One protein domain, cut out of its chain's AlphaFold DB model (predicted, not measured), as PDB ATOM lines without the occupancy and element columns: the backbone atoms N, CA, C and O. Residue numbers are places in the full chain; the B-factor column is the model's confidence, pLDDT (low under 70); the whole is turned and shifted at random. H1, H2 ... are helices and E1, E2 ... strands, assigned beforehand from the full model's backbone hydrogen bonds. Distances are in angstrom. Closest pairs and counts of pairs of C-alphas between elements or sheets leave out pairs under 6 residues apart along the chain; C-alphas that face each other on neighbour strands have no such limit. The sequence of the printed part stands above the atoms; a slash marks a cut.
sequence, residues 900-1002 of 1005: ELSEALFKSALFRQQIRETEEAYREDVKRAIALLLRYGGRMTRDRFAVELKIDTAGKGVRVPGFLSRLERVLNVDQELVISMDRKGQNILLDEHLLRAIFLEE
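What this domain is: This is residues 900 to 1002 of the 1005 residues of the protein "PglZ domain-containing protein" of Sorangium cellulosum (UniProt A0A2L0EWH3). Two helices, H3 and H5, cross nearly at right angles in the middle of a rounded body, and a small three-stranded sheet makes a wall along one side, near one end of H3 and beside H5. The short helices H1, H2 and H6 gather at one end of the longest axis; H4 lies toward the other, where the loop of residues 953 to 958 sticks out. The printed part has 103 residues, mostly helix, in the order H1 H2 H3 E1 H4 H5 E2 E3 H6; the antiparallel sheet runs E1 E3 E2. It is compact, with a radius of gyration of the C-alphas of 12.9 A and spans of 37 by 29 by 25 A.

How they stand to each other: H1, residues 900 to 907, touches H3, residues 920 to 935, with H3's residues 927 to 931 alone, at a shallow tilt of 30 degrees, opposite ways; their closest C-alphas, Ser 902 and Ala 931, are 5.6 A apart. H2, residues 909 to 914, is apart from H3. H3 touches H4, residues 942 to 949, with its residues 925 to 929 alone, at a steep tilt of 62 degrees; the closest C-alphas, Ala 929 and Leu 949, are 6.6 A apart. H5, residues 960 to 971, is close to H3 but not clearly touching, about perpendicular at 88 degrees, with the closest C-alphas, Val 926 and Leu 967, 7.0 A apart. E1, residues 939 to 941, is antiparallel to E3, residues 987 to 990, with N 940 and O 988 3.0 A apart. E2, residues 979 to 981, forms a hairpin with E3, N 980 and O 989 being 2.9 A apart. E1, H4, H5 and E2 make a split strand-helix-strand unit, two strands running the same way with E3 between them and a right-handed crossover. H3, H4 and H5 only graze the sheet. H6, residues 992 to 1000, is not on it and only just touches H1, with 3 pairs of C-alphas within 8 A, the closest being Leu 905 and Phe 999, 6.4 A. Every O i to N i+4 pair is within hydrogen-bond range in H1, H2, H3, H4 and H6, and 7 of 8 are in H5.

Where its parts are: H1 begins at C-alpha 900, (197.517, 210.717, 235.509). H3 measures 22.9 A, H5 15.9 A, H6 11.1 A and E3 10.0 A. H6 ends at C-alpha 1000, (200.414, 213.307, 247.088).

The domain as a whole: The farthest C-alphas, Gly 955 and Glu 1002, are 38.9 A apart. The printed part has no cut and no long link. Mean pLDDT is 71.0, with 35 residues under 70, among them 950 to 962.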
ATOM      1  N   GLU A 900     196.458 209.895 234.899       59.25
ATOM      2  CA  GLU A 900     197.517 210.717 235.509       59.25
ATOM      3  C   GLU A 900     197.573 210.649 237.044       59.25
ATOM      4  O   GLU A 900     198.662 210.645 237.614       59.25
ATOM      5  N   LEU A 901     196.425 210.539 237.729       66.00
ATOM      6  CA  LEU A 901     196.396 210.451 239.194       66.00
ATOM      7  C   LEU A 901     196.940 209.111 239.698       66.00
ATOM      8  O   LEU A 901     197.684 209.074 240.675       66.00
ATOM      9  N   SER A 902     196.602 208.018 239.005       64.94
ATOM     10  CA  SER A 902     197.162 206.706 239.320       64.94
ATOM     11  C   SER A 902     198.681 206.731 239.129       64.94
ATOM     12  O   SER A 902     199.412 206.388 240.050       64.94
ATOM     13  N   GLU A 903     199.183 207.265 238.011       68.62
ATOM     14  CA  GLU A 903     200.624 207.381 237.766       68.62
ATOM     15  C   GLU A 903     201.350 208.278 238.781       68.62
ATOM     16  O   GLU A 903     202.479 207.965 239.169       68.62
ATOM     17  N   ALA A 904     200.723 209.367 239.235       70.06
ATOM     18  CA  ALA A 904     201.260 210.228 240.287       70.06
ATOM     19  C   ALA A 904     201.362 209.488 241.631       70.06
ATOM     20  O   ALA A 904     202.394 209.569 242.298       70.06
ATOM     21  N   LEU A 905     200.346 208.693 241.988       73.12
ATOM     22  CA  LEU A 905     200.328 207.881 243.209       73.12
ATOM     23  C   LEU A 905     201.507 206.897 243.249       73.12
ATOM     24  O   LEU A 905     202.219 206.814 244.244       73.12
ATOM     25  N   PHE A 906     201.794 206.212 242.136       70.31
ATOM     26  CA  PHE A 906     202.921 205.268 242.055       70.31
ATOM     27  C   PHE A 906     204.303 205.942 242.086       70.31
ATOM     28  O   PHE A 906     205.307 205.265 242.329       70.31
ATOM     29  N   LYS A 907     204.378 207.263 241.877       73.00
ATOM     30  CA  LYS A 907     205.608 208.058 242.033       73.00
ATOM     31  C   LYS A 907     205.793 208.596 243.457       73.00
ATOM     32  O   LYS A 907     206.924 208.937 243.811       73.00
ATOM     33  N   SER A 908     204.753 208.608 244.292       79.12
ATOM     34  CA  SER A 908     204.835 209.040 245.694       79.12
ATOM     35  C   SER A 908     205.839 208.208 246.502       79.12
ATOM     36  O   SER A 908     205.957 206.993 246.319       79.12
ATOM     37  N   ALA A 909     206.599 208.865 247.383       68.44
ATOM     38  CA  ALA A 909     207.541 208.200 248.283       68.44
ATOM     39  C   ALA A 909     206.814 207.347 249.337       68.44
ATOM     40  O   ALA A 909     207.205 206.199 249.557       68.44
ATOM     41  N   LEU A 910     205.717 207.868 249.902       71.50
ATOM     42  CA  LEU A 910     204.885 207.188 250.900       71.50
ATOM     43  C   LEU A 910     204.239 205.926 250.311       71.50
ATOM     44  O   LEU A 910     204.332 204.837 250.877       71.50
ATOM     45  N   PHE A 911     203.666 206.044 249.110       73.69
ATOM     46  CA  PHE A 911     203.050 204.910 248.423       73.69
ATOM     47  C   PHE A 911     204.090 203.840 248.043       73.69
ATOM     48  O   PHE A 911     203.863 202.648 248.250       73.69
ATOM     49  N   ARG A 912     205.278 204.248 247.561       72.94
ATOM     50  CA  ARG A 912     206.400 203.329 247.279       72.94
ATOM     51  C   ARG A 912     206.913 202.611 248.525       72.94
ATOM     52  O   ARG A 912     207.360 201.471 248.411       72.94
ATOM     53  N   GLN A 913     206.857 203.254 249.690       71.62
ATOM     54  CA  GLN A 913     207.193 202.636 250.969       71.62
ATOM     55  C   GLN A 913     206.142 201.595 251.384       71.62
ATOM     56  O   GLN A 913     206.524 200.498 251.785       71.62
ATOM     57  N   GLN A 914     204.849 201.887 251.204       72.50
ATOM     58  CA  GLN A 914     203.737 200.985 251.546       72.50
ATOM     59  C   GLN A 914     203.714 199.699 250.707       72.50
ATOM     60  O   GLN A 914     203.464 198.615 251.227       72.50
ATOM     61  N   ILE A 915     204.036 199.786 249.412       73.94
ATOM     62  CA  ILE A 915     204.043 198.616 248.517       73.94
ATOM     63  C   ILE A 915     205.384 197.859 248.499       73.94
ATOM     64  O   ILE A 915     205.515 196.866 247.775       73.94
ATOM     65  N   ARG A 916     206.407 198.315 249.245       67.44
ATOM     66  CA  ARG A 916     207.805 197.837 249.144       67.44
ATOM     67  C   ARG A 916     207.983 196.362 249.504       67.44
ATOM     68  O   ARG A 916     208.845 195.704 248.928       67.44
ATOM     69  N   GLU A 917     207.146 195.848 250.395       61.94
ATOM     70  CA  GLU A 917     207.185 194.457 250.868       61.94
ATOM     71  C   GLU A 917     206.194 193.538 250.128       61.94
ATOM     72  O   GLU A 917     206.137 192.341 250.396       61.94
ATOM     73  N   THR A 918     205.418 194.070 249.177       71.06
ATOM     74  CA  THR A 918     204.396 193.308 248.443       71.06
ATOM     75  C   THR A 918     204.924 192.692 247.141       71.06
ATOM     76  O   THR A 918     205.779 193.278 246.478       71.06
ATOM     77  N   GLU A 919     204.394 191.528 246.747       73.19
ATOM     78  CA  GLU A 919     204.755 190.820 245.508       73.19
ATOM     79  C   GLU A 919     204.504 191.661 244.240       73.19
ATOM     80  O   GLU A 919     203.482 192.342 244.123       73.19
ATOM     81  N   GLU A 920     205.399 191.563 243.249       66.88
ATOM     82  CA  GLU A 920     205.354 192.363 242.011       66.88
ATOM     83  C   GLU A 920     204.041 192.183 241.228       66.88
ATOM     84  O   GLU A 920     203.473 193.151 240.726       66.88
ATOM     85  N   ALA A 921     203.501 190.959 241.190       63.06
ATOM     86  CA  ALA A 921     202.224 190.664 240.536       63.06
ATOM     87  C   ALA A 921     201.046 191.403 241.196       63.06
ATOM     88  O   ALA A 921     200.180 191.934 240.505       63.06
ATOM     89  N   TYR A 922     201.045 191.500 242.527       73.12
ATOM     90  CA  TYR A 922     199.995 192.186 243.273       73.12
ATOM     91  C   TYR A 922     200.086 193.712 243.127       73.12
ATOM     92  O   TYR A 922     199.059 194.382 243.065       73.12
ATOM     93  N   ARG A 923     201.294 194.280 242.999       73.69
ATOM     94  CA  ARG A 923     201.478 195.723 242.739       73.69
ATOM     95  C   ARG A 923     200.807 196.166 241.441       73.69
ATOM     96  O   ARG A 923     200.192 197.230 241.403       73.69
ATOM     97  N   GLU A 924     200.906 195.353 240.392       71.31
ATOM     98  CA  GLU A 924     200.239 195.612 239.111       71.31
ATOM     99  C   GLU A 924     198.712 195.502 239.209       71.31
ATOM    100  O   GLU A 924     197.993 196.286 238.591       71.31
ATOM    101  N   ASP A 925     198.194 194.590 240.029       74.69
ATOM    102  CA  ASP A 925     196.751 194.470 240.242       74.69
ATOM    103  C   ASP A 925     196.201 195.628 241.099       74.69
ATOM    104  O   ASP A 925     195.119 196.140 240.813       74.69
ATOM    105  N   VAL A 926     196.970 196.130 242.074       79.12
ATOM    106  CA  VAL A 926     196.651 197.356 242.835       79.12
ATOM    107  C   VAL A 926     196.617 198.584 241.918       79.12
ATOM    108  O   VAL A 926     195.683 199.382 242.012       79.12
ATOM    109  N   LYS A 927     197.577 198.721 240.985       77.56
ATOM    110  CA  LYS A 927     197.568 199.784 239.951       77.56
ATOM    111  C   LYS A 927     196.262 199.793 239.183       77.56
ATOM    112  O   LYS A 927     195.597 200.825 239.088       77.56
ATOM    113  N   ARG A 928     195.897 198.628 238.647       76.81
ATOM    114  CA  ARG A 928     194.674 198.471 237.862       76.81
ATOM    115  C   ARG A 928     193.442 198.742 238.714       76.81
ATOM    116  O   ARG A 928     192.543 199.416 238.230       76.81
ATOM    117  N   ALA A 929     193.413 198.290 239.969       80.56
ATOM    118  CA  ALA A 929     192.283 198.492 240.872       80.56
ATOM    119  C   ALA A 929     192.023 199.969 241.170       80.56
ATOM    120  O   ALA A 929     190.887 200.425 241.055       80.56
ATOM    121  N   ILE A 930     193.072 200.730 241.489       81.06
ATOM    122  CA  ILE A 930     192.961 202.166 241.768       81.06
ATOM    123  C   ILE A 930     192.581 202.925 240.495       81.06
ATOM    124  O   ILE A 930     191.653 203.728 240.518       81.06
ATOM    125  N   ALA A 931     193.234 202.638 239.365       79.56
ATOM    126  CA  ALA A 931     192.902 203.269 238.087       79.56
ATOM    127  C   ALA A 931     191.450 202.988 237.663       79.56
ATOM    128  O   ALA A 931     190.762 203.875 237.159       79.56
ATOM    129  N   LEU A 932     190.970 201.767 237.901       80.38
ATOM    130  CA  LEU A 932     189.601 201.362 237.619       80.38
ATOM    131  C   LEU A 932     188.604 202.090 238.525       80.38
ATOM    132  O   LEU A 932     187.663 202.690 238.018       80.38
ATOM    133  N   LEU A 933     188.827 202.108 239.840       80.31
ATOM    134  CA  LEU A 933     187.956 202.821 240.781       80.31
ATOM    135  C   LEU A 933     187.914 204.328 240.482       80.31
ATOM    136  O   LEU A 933     186.833 204.911 240.467       80.31
ATOM    137  N   LEU A 934     189.050 204.947 240.149       79.25
ATOM    138  CA  LEU A 934     189.114 206.355 239.738       79.25
ATOM    139  C   LEU A 934     188.379 206.617 238.416       79.25
ATOM    140  O   LEU A 934     187.702 207.637 238.278       79.25
ATOM    141  N   ARG A 935     188.448 205.691 237.450       72.81
ATOM    142  CA  ARG A 935     187.692 205.782 236.187       72.81
ATOM    143  C   ARG A 935     186.176 205.795 236.417       72.81
ATOM    144  O   ARG A 935     185.465 206.409 235.625       72.81
ATOM    145  N   TYR A 936     185.700 205.156 237.484       69.88
ATOM    146  CA  TYR A 936     184.287 205.091 237.871       69.88
ATOM    147  C   TYR A 936     183.912 206.070 239.000       69.88
ATOM    148  O   TYR A 936     182.915 205.873 239.690       69.88
ATOM    149  N   GLY A 937     184.686 207.144 239.200       67.56
ATOM    150  CA  GLY A 937     184.345 208.189 240.175       67.56
ATOM    151  C   GLY A 937     184.411 207.725 241.633       67.56
ATOM    152  O   GLY A 937     183.674 208.228 242.477       67.56
ATOM    153  N   GLY A 938     185.255 206.732 241.925       77.94
ATOM    154  CA  GLY A 938     185.509 206.234 243.272       77.94
ATOM    155  C   GLY A 938     184.449 205.275 243.815       77.94
ATOM    156  O   GLY A 938     184.501 204.942 244.992       77.94
ATOM    157  N   ARG A 939     183.479 204.809 243.017       80.25
ATOM    158  CA  ARG A 939     182.449 203.860 243.486       80.25
ATOM    159  C   ARG A 939     182.210 202.748 242.477       80.25
ATOM    160  O   ARG A 939     182.010 203.021 241.300       80.25
ATOM    161  N   MET A 940     182.195 201.497 242.932       78.44
ATOM    162  CA  MET A 940     181.864 200.358 242.071       78.44
ATOM    163  C   MET A 940     181.323 199.170 242.872       78.44
ATOM    164  O   MET A 940     181.773 198.919 243.990       78.44
ATOM    165  N   THR A 941     180.388 198.407 242.299       75.94
ATOM    166  CA  THR A 941     179.905 197.157 242.901       75.94
ATOM    167  C   THR A 941     181.010 196.107 242.980       75.94
ATOM    168  O   THR A 941     181.901 196.028 242.129       75.94
ATOM    169  N   ARG A 942     180.939 195.255 244.005       73.50
ATOM    170  CA  ARG A 942     181.907 194.177 244.251       73.50
ATOM    171  C   ARG A 942     182.003 193.208 243.071       73.50
ATOM    172  O   ARG A 942     183.101 192.781 242.722       73.50
ATOM    173  N   ASP A 943     180.870 192.887 242.459       63.88
ATOM    174  CA  ASP A 943     180.797 191.895 241.388       63.88
ATOM    175  C   ASP A 943     181.392 192.454 240.083       63.88
ATOM    176  O   ASP A 943     182.184 191.782 239.424       63.88
ATOM    177  N   ARG A 944     181.151 193.736 239.774       71.25
ATOM    178  CA  ARG A 944     181.794 194.422 238.643       71.25
ATOM    179  C   ARG A 944     183.297 194.623 238.856       71.25
ATOM    180  O   ARG A 944     184.074 194.427 237.924       71.25
ATOM    181  N   PHE A 945     183.719 194.951 240.082       77.44
ATOM    182  CA  PHE A 945     185.138 195.039 240.453       77.44
ATOM    183  C   PHE A 945     185.877 193.718 240.217       77.44
ATOM    184  O   PHE A 945     186.994 193.724 239.701       77.44
ATOM    185  N   ALA A 946     185.235 192.591 240.537       72.69
ATOM    186  CA  ALA A 946     185.772 191.254 240.298       72.69
ATOM    187  C   ALA A 946     185.994 190.977 238.802       72.69
ATOM    188  O   ALA A 946     187.074 190.536 238.404       72.69
ATOM    189  N   VAL A 947     184.976 191.274 237.985       68.12
ATOM    190  CA  VAL A 947     184.965 191.028 236.534       68.12
ATOM    191  C   VAL A 947     186.023 191.866 235.818       68.12
ATOM    192  O   VAL A 947     186.819 191.335 235.045       68.12
ATOM    193  N   GLU A 948     186.076 193.165 236.103       72.31
ATOM    194  CA  GLU A 948     186.961 194.103 235.403       72.31
ATOM    195  C   GLU A 948     188.443 193.923 235.779       72.31
ATOM    196  O   GLU A 948     189.324 194.063 234.927       72.31
ATOM    197  N   LEU A 949     188.747 193.559 237.032       72.44
ATOM    198  CA  LEU A 949     190.128 193.299 237.468       72.44
ATOM    199  C   LEU A 949     190.589 191.864 237.243       72.44
ATOM    200  O   LEU A 949     191.767 191.574 237.456       72.44
ATOM    201  N   LYS A 950     189.690 190.975 236.806       69.06
ATOM    202  CA  LYS A 950     189.959 189.539 236.649       69.06
ATOM    203  C   LYS A 950     190.526 188.915 237.934       69.06
ATOM    204  O   LYS A 950     191.352 188.003 237.874       69.06
ATOM    205  N   ILE A 951     190.097 189.420 239.096       64.12
ATOM    206  CA  ILE A 951     190.475 188.885 240.410       64.12
ATOM    207  C   ILE A 951     189.601 187.660 240.658       64.12
ATOM    208  O   ILE A 951     188.512 187.727 241.218       64.12
ATOM    209  N   ASP A 952     190.110 186.551 240.146       53.25
ATOM    210  CA  ASP A 952     189.709 185.177 240.392       53.25
ATOM    211  C   ASP A 952     188.225 184.806 240.202       53.25
ATOM    212  O   ASP A 952     187.531 184.364 241.118       53.25
ATOM    213  N   THR A 953     187.792 184.882 238.943       45.25
ATOM    214  CA  THR A 953     186.925 183.876 238.302       45.25
ATOM    215  C   THR A 953     187.740 182.745 237.630       45.25
ATOM    216  O   THR A 953     187.173 181.946 236.893       45.25
ATOM    217  N   ALA A 954     189.065 182.641 237.862       39.81
ATOM    218  CA  ALA A 954     189.934 181.628 237.244       39.81
ATOM    219  C   ALA A 954     191.278 181.393 237.993       39.81
ATOM    220  O   ALA A 954     192.307 181.987 237.660       39.81
ATOM    221  N   GLY A 955     191.287 180.463 238.956       43.38
ATOM    222  CA  GLY A 955     192.469 179.739 239.452       43.38
ATOM    223  C   GLY A 955     193.592 180.460 240.231       43.38
ATOM    224  O   GLY A 955     194.675 179.882 240.324       43.38
ATOM    225  N   LYS A 956     193.418 181.651 240.817       41.91
ATOM    226  CA  LYS A 956     194.469 182.355 241.598       41.91
ATOM    227  C   LYS A 956     194.075 182.726 243.037       41.91
ATOM    228  O   LYS A 956     194.260 183.865 243.440       41.91
ATOM    229  N   GLY A 957     193.611 181.765 243.838       43.78
ATOM    230  CA  GLY A 957     193.603 181.744 245.315       43.78
ATOM    231  C   GLY A 957     193.086 182.958 246.119       43.78
ATOM    232  O   GLY A 957     193.155 182.926 247.347       43.78
ATOM    233  N   VAL A 958     192.582 184.028 245.501       50.28
ATOM    234  CA  VAL A 958     192.298 185.312 246.158       50.28
ATOM    235  C   VAL A 958     190.897 185.767 245.774       50.28
ATOM    236  O   VAL A 958     190.665 186.303 244.699       50.28
ATOM    237  N   ARG A 959     189.961 185.619 246.715       61.22
ATOM    238  CA  ARG A 959     188.600 186.160 246.596       61.22
ATOM    239  C   ARG A 959     188.614 187.688 246.706       61.22
ATOM    240  O   ARG A 959     189.435 188.236 247.441       61.22
ATOM    241  N   VAL A 960     187.643 188.363 246.087       66.44
ATOM    242  CA  VAL A 960     187.479 189.834 246.138       66.44
ATOM    243  C   VAL A 960     187.583 190.416 247.559       66.44
ATOM    244  O   VAL A 960     188.332 191.373 247.723       66.44
ATOM    245  N   PRO A 961     186.975 189.831 248.617       66.75
ATOM    246  CA  PRO A 961     187.172 190.324 249.983       66.75
ATOM    247  C   PRO A 961     188.626 190.226 250.467       66.75
ATOM    248  O   PRO A 961     189.121 191.137 251.110       66.75
ATOM    249  N   GLY A 962     189.347 189.155 250.117       69.06
ATOM    250  CA  GLY A 962     190.759 188.986 250.477       69.06
ATOM    251  C   GLY A 962     191.701 189.887 249.675       69.06
ATOM    252  O   GLY A 962     192.757 190.279 250.172       69.06
ATOM    253  N   PHE A 963     191.332 190.246 248.444       75.06
ATOM    254  CA  PHE A 963     192.024 191.291 247.690       75.06
ATOM    255  C   PHE A 963     191.769 192.669 248.307       75.06
ATOM    256  O   PHE A 963     192.720 193.398 248.563       75.06
ATOM    257  N   LEU A 964     190.514 192.991 248.629       76.38
ATOM    258  CA  LEU A 964     190.137 194.269 249.231       76.38
ATOM    259  C   LEU A 964     190.747 194.464 250.615       76.38
ATOM    260  O   LEU A 964     191.324 195.512 250.846       76.38
ATOM    261  N   SER A 965     190.770 193.453 251.484       76.62
ATOM    262  CA  SER A 965     191.456 193.566 252.780       76.62
ATOM    263  C   SER A 965     192.961 193.807 252.639       76.62
ATOM    264  O   SER A 965     193.582 194.417 253.508       76.62
ATOM    265  N   ARG A 966     193.584 193.326 251.556       75.75
ATOM    266  CA  ARG A 966     194.987 193.642 251.257       75.75
ATOM    267  C   ARG A 966     195.137 195.031 250.632       75.75
ATOM    268  O   ARG A 966     196.162 195.660 250.852       75.75
ATOM    269  N   LEU A 967     194.145 195.513 249.887       80.19
ATOM    270  CA  LEU A 967     194.116 196.862 249.315       80.19
ATOM    271  C   LEU A 967     193.857 197.926 250.398       80.19
ATOM    272  O   LEU A 967     194.535 198.945 250.415       80.19
ATOM    273  N   GLU A 968     192.972 197.645 251.356       82.12
ATOM    274  CA  GLU A 968     192.719 198.444 252.563       82.12
ATOM    275  C   GLU A 968     193.993 198.618 253.392       82.12
ATOM    276  O   GLU A 968     194.293 199.726 253.815       82.12
ATOM    277  N   ARG A 969     194.801 197.562 253.559       77.69
ATOM    278  CA  ARG A 969     196.099 197.648 254.259       77.69
ATOM    279  C   ARG A 969     197.132 198.537 253.565       77.69
ATOM    280  O   ARG A 969     198.080 198.947 254.220       77.69
ATOM    281  N   VAL A 970     196.986 198.759 252.259       78.75
ATOM    282  CA  VAL A 970     197.905 199.577 251.447       78.75
ATOM    283  C   VAL A 970     197.411 201.021 251.317       78.75
ATOM    284  O   VAL A 970     198.211 201.920 251.084       78.75
ATOM    285  N   LEU A 971     196.098 201.255 251.410       80.06
ATOM    286  CA  LEU A 971     195.502 202.571 251.172       80.06
ATOM    287  C   LEU A 971     195.019 203.277 252.441       80.06
ATOM    288  O   LEU A 971     195.045 204.502 252.465       80.06
ATOM    289  N   ASN A 972     194.616 202.551 253.486       83.69
ATOM    290  CA  ASN A 972     194.115 203.154 254.722       83.69
ATOM    291  C   ASN A 972     195.273 203.374 255.703       83.69
ATOM    292  O   ASN A 972     195.798 202.418 256.279       83.69
ATOM    293  N   VAL A 973     195.671 204.634 255.890       75.81
ATOM    294  CA  VAL A 973     196.804 205.055 256.735       75.81
ATOM    295  C   VAL A 973     196.269 205.822 257.947       75.81
ATOM    296  O   VAL A 973     195.319 206.581 257.809       75.81
ATOM    297  N   ASP A 974     196.829 205.594 259.140       67.06
ATOM    298  CA  ASP A 974     196.515 206.339 260.377       67.06
ATOM    299  C   ASP A 974     195.016 206.496 260.718       67.06
ATOM    300  O   ASP A 974     194.583 207.509 261.254       67.06
ATOM    301  N   GLN A 975     194.234 205.432 260.489       64.25
ATOM    302  CA  GLN A 975     192.771 205.345 260.695       64.25
ATOM    303  C   GLN A 975     191.901 206.077 259.664       64.25
ATOM    304  O   GLN A 975     190.674 206.011 259.759       64.25
ATOM    305  N   GLU A 976     192.497 206.672 258.637       69.00
ATOM    306  CA  GLU A 976     191.756 207.272 257.536       69.00
ATOM    307  C   GLU A 976     191.338 206.218 256.496       69.00
ATOM    308  O   GLU A 976     192.151 205.446 255.978       69.00
ATOM    309  N   LEU A 977     190.039 206.166 256.187       81.38
ATOM    310  CA  LEU A 977     189.428 205.152 255.317       81.38
ATOM    311  C   LEU A 977     189.413 205.601 253.849       81.38
ATOM    312  O   LEU A 977     188.355 205.867 253.281       81.38
ATOM    313  N   VAL A 978     190.592 205.658 253.225       83.56
ATOM    314  CA  VAL A 978     190.753 205.990 251.796       83.56
ATOM    315  C   VAL A 978     189.981 205.025 250.897       83.56
ATOM    316  O   VAL A 978     189.383 205.442 249.907       83.56
ATOM    317  N   ILE A 979     189.979 203.734 251.230       84.88
ATOM    318  CA  ILE A 979     189.149 202.723 250.581       84.88
ATOM    319  C   ILE A 979     188.324 201.975 251.627       84.88
ATOM    320  O   ILE A 979     188.818 201.590 252.686       84.88
ATOM    321  N   SER A 980     187.047 201.764 251.334       81.81
ATOM    322  CA  SER A 980     186.135 201.043 252.218       81.81
ATOM    323  C   SER A 980     185.084 200.264 251.436       81.81
ATOM    324  O   SER A 980     184.877 200.469 250.238       81.81
ATOM    325  N   MET A 981     184.403 199.356 252.128       77.31
ATOM    326  CA  MET A 981     183.186 198.716 251.640       77.31
ATOM    327  C   MET A 981     181.970 199.259 252.393       77.31
ATOM    328  O   MET A 981     182.024 199.478 253.604       77.31
ATOM    329  N   ASP A 982     180.851 199.435 251.689       71.06
ATOM    330  CA  ASP A 982     179.570 199.771 252.325       71.06
ATOM    331  C   ASP A 982     179.139 198.673 253.325       71.06
ATOM    332  O   ASP A 982     179.499 197.503 253.181       71.06
ATOM    333  N   ARG A 983     178.318 199.025 254.323       45.50
ATOM    334  CA  ARG A 983     177.830 198.163 255.414       45.50
ATOM    335  C   ARG A 983     177.137 196.884 254.935       45.50
ATOM    336  O   ARG A 983     177.141 195.895 255.661       45.50
ATOM    337  N   LYS A 984     176.553 196.882 253.729       54.31
ATOM    338  CA  LYS A 984     175.951 195.688 253.095       54.31
ATOM    339  C   LYS A 984     176.953 194.846 252.284       54.31
ATOM    340  O   LYS A 984     176.588 193.797 251.760       54.31
ATOM    341  N   GLY A 985     178.204 195.290 252.156       57.09
ATOM    342  CA  GLY A 985     179.298 194.588 251.479       57.09
ATOM    343  C   GLY A 985     179.182 194.500 249.952       57.09
ATOM    344  O   GLY A 985     179.882 193.691 249.341       57.09
ATOM    345  N   GLN A 986     178.295 195.294 249.340       63.38
ATOM    346  CA  GLN A 986     178.001 195.237 247.901       63.38
ATOM    347  C   GLN A 986     178.762 196.273 247.066       63.38
ATOM    348  O   GLN A 986     178.982 196.028 245.884       63.38
ATOM    349  N   ASN A 987     179.215 197.374 247.672       76.06
ATOM    350  CA  ASN A 987     179.914 198.463 246.989       76.06
ATOM    351  C   ASN A 987     181.290 198.719 247.602       76.06
ATOM    352  O   ASN A 987     181.441 198.686 248.823       76.06
ATOM    353  N   ILE A 988     182.261 199.005 246.738       82.12
ATOM    354  CA  ILE A 988     183.613 199.458 247.059       82.12
ATOM    355  C   ILE A 988     183.655 200.965 246.818       82.12
ATOM    356  O   ILE A 988     183.235 201.442 245.759       82.12
ATOM    357  N   LEU A 989     184.150 201.697 247.807       81.62
ATOM    358  CA  LEU A 989     184.238 203.150 247.833       81.62
ATOM    359  C   LEU A 989     185.710 203.543 247.964       81.62
ATOM    360  O   LEU A 989     186.387 203.067 248.868       81.62
ATOM    361  N   LEU A 990     186.188 204.403 247.076       85.94
ATOM    362  CA  LEU A 990     187.508 205.018 247.087       85.94
ATOM    363  C   LEU A 990     187.319 206.534 247.175       85.94
ATOM    364  O   LEU A 990     186.739 207.136 246.271       85.94
ATOM    365  N   ASP A 991     187.817 207.142 248.245       82.19
ATOM    366  CA  ASP A 991     187.798 208.590 248.425       82.19
ATOM    367  C   ASP A 991     188.994 209.223 247.696       82.19
ATOM    368  O   ASP A 991     190.143 209.129 248.132       82.19
ATOM    369  N   GLU A 992     188.733 209.852 246.546       80.88
ATOM    370  CA  GLU A 992     189.777 210.490 245.731       80.88
ATOM    371  C   GLU A 992     190.446 211.673 246.456       80.88
ATOM    372  O   GLU A 992     191.644 211.903 246.267       80.88
ATOM    373  N   HIS A 993     189.706 212.420 247.282       76.50
ATOM    374  CA  HIS A 993     190.255 213.567 248.010       76.50
ATOM    375  C   HIS A 993     191.232 213.102 249.083       76.50
ATOM    376  O   HIS A 993     192.338 213.632 249.187       76.50
ATOM    377  N   LEU A 994     190.850 212.063 249.819       77.31
ATOM    378  CA  LEU A 994     191.662 211.487 250.881       77.31
ATOM    379  C   LEU A 994     192.894 210.758 250.319       77.31
ATOM    380  O   LEU A 994     194.003 210.911 250.834       77.31
ATOM    381  N   LEU A 995     192.739 210.071 249.180       81.00
ATOM    382  CA  LEU A 995     193.849 209.472 248.430       81.00
ATOM    383  C   LEU A 995     194.895 210.523 248.002       81.00
ATOM    384  O   LEU A 995     196.095 210.261 248.073       81.00
ATOM    385  N   ARG A 996     194.461 211.714 247.559       78.38
ATOM    386  CA  ARG A 996     195.359 212.823 247.183       78.38
ATOM    387  C   ARG A 996     196.050 213.439 248.399       78.38
ATOM    388  O   ARG A 996     197.269 213.585 248.369       78.38
ATOM    389  N   ALA A 997     195.292 213.751 249.447       75.75
ATOM    390  CA  ALA A 997     195.816 214.388 250.652       75.75
ATOM    391  C   ALA A 997     196.920 213.540 251.310       75.75
ATOM    392  O   ALA A 997     198.003 214.045 251.586       75.75
ATOM    393  N   ILE A 998     196.688 212.233 251.467       73.56
ATOM    394  CA  ILE A 998     197.644 211.336 252.134       73.56
ATOM    395  C   ILE A 998     198.862 211.042 251.254       73.56
ATOM    396  O   ILE A 998     200.001 211.115 251.705       73.56
ATOM    397  N   PHE A 999     198.656 210.671 249.988       73.06
ATOM    398  CA  PHE A 999     199.752 210.126 249.184       73.06
ATOM    399  C   PHE A 999     200.462 211.160 248.307       73.06
ATOM    400  O   PHE A 999     201.567 210.871 247.847       73.06
ATOM    401  N   LEU A1000     199.866 212.323 248.031       70.38
ATOM    402  CA  LEU A1000     200.414 213.307 247.088       70.38
ATOM    403  C   LEU A1000     200.709 214.676 247.710       70.38
ATOM    404  O   LEU A1000     201.568 215.371 247.175       70.38
ATOM    405  N   GLU A1001     200.061 215.058 248.815       62.44
ATOM    406  CA  GLU A1001     200.274 216.374 249.448       62.44
ATOM    407  C   GLU A1001     201.303 216.357 250.598       62.44
ATOM    408  O   GLU A1001     201.898 217.392 250.882       62.44
ATOM    409  N   GLU A1002     201.643 215.196 251.175       48.56
ATOM    410  CA  GLU A1002     202.731 215.065 252.172       48.56
ATOM    411  C   GLU A1002     204.141 214.865 251.559       48.56
ATOM    412  O   GLU A1002     205.107 214.574 252.262       48.56
TER     413      GLU A1002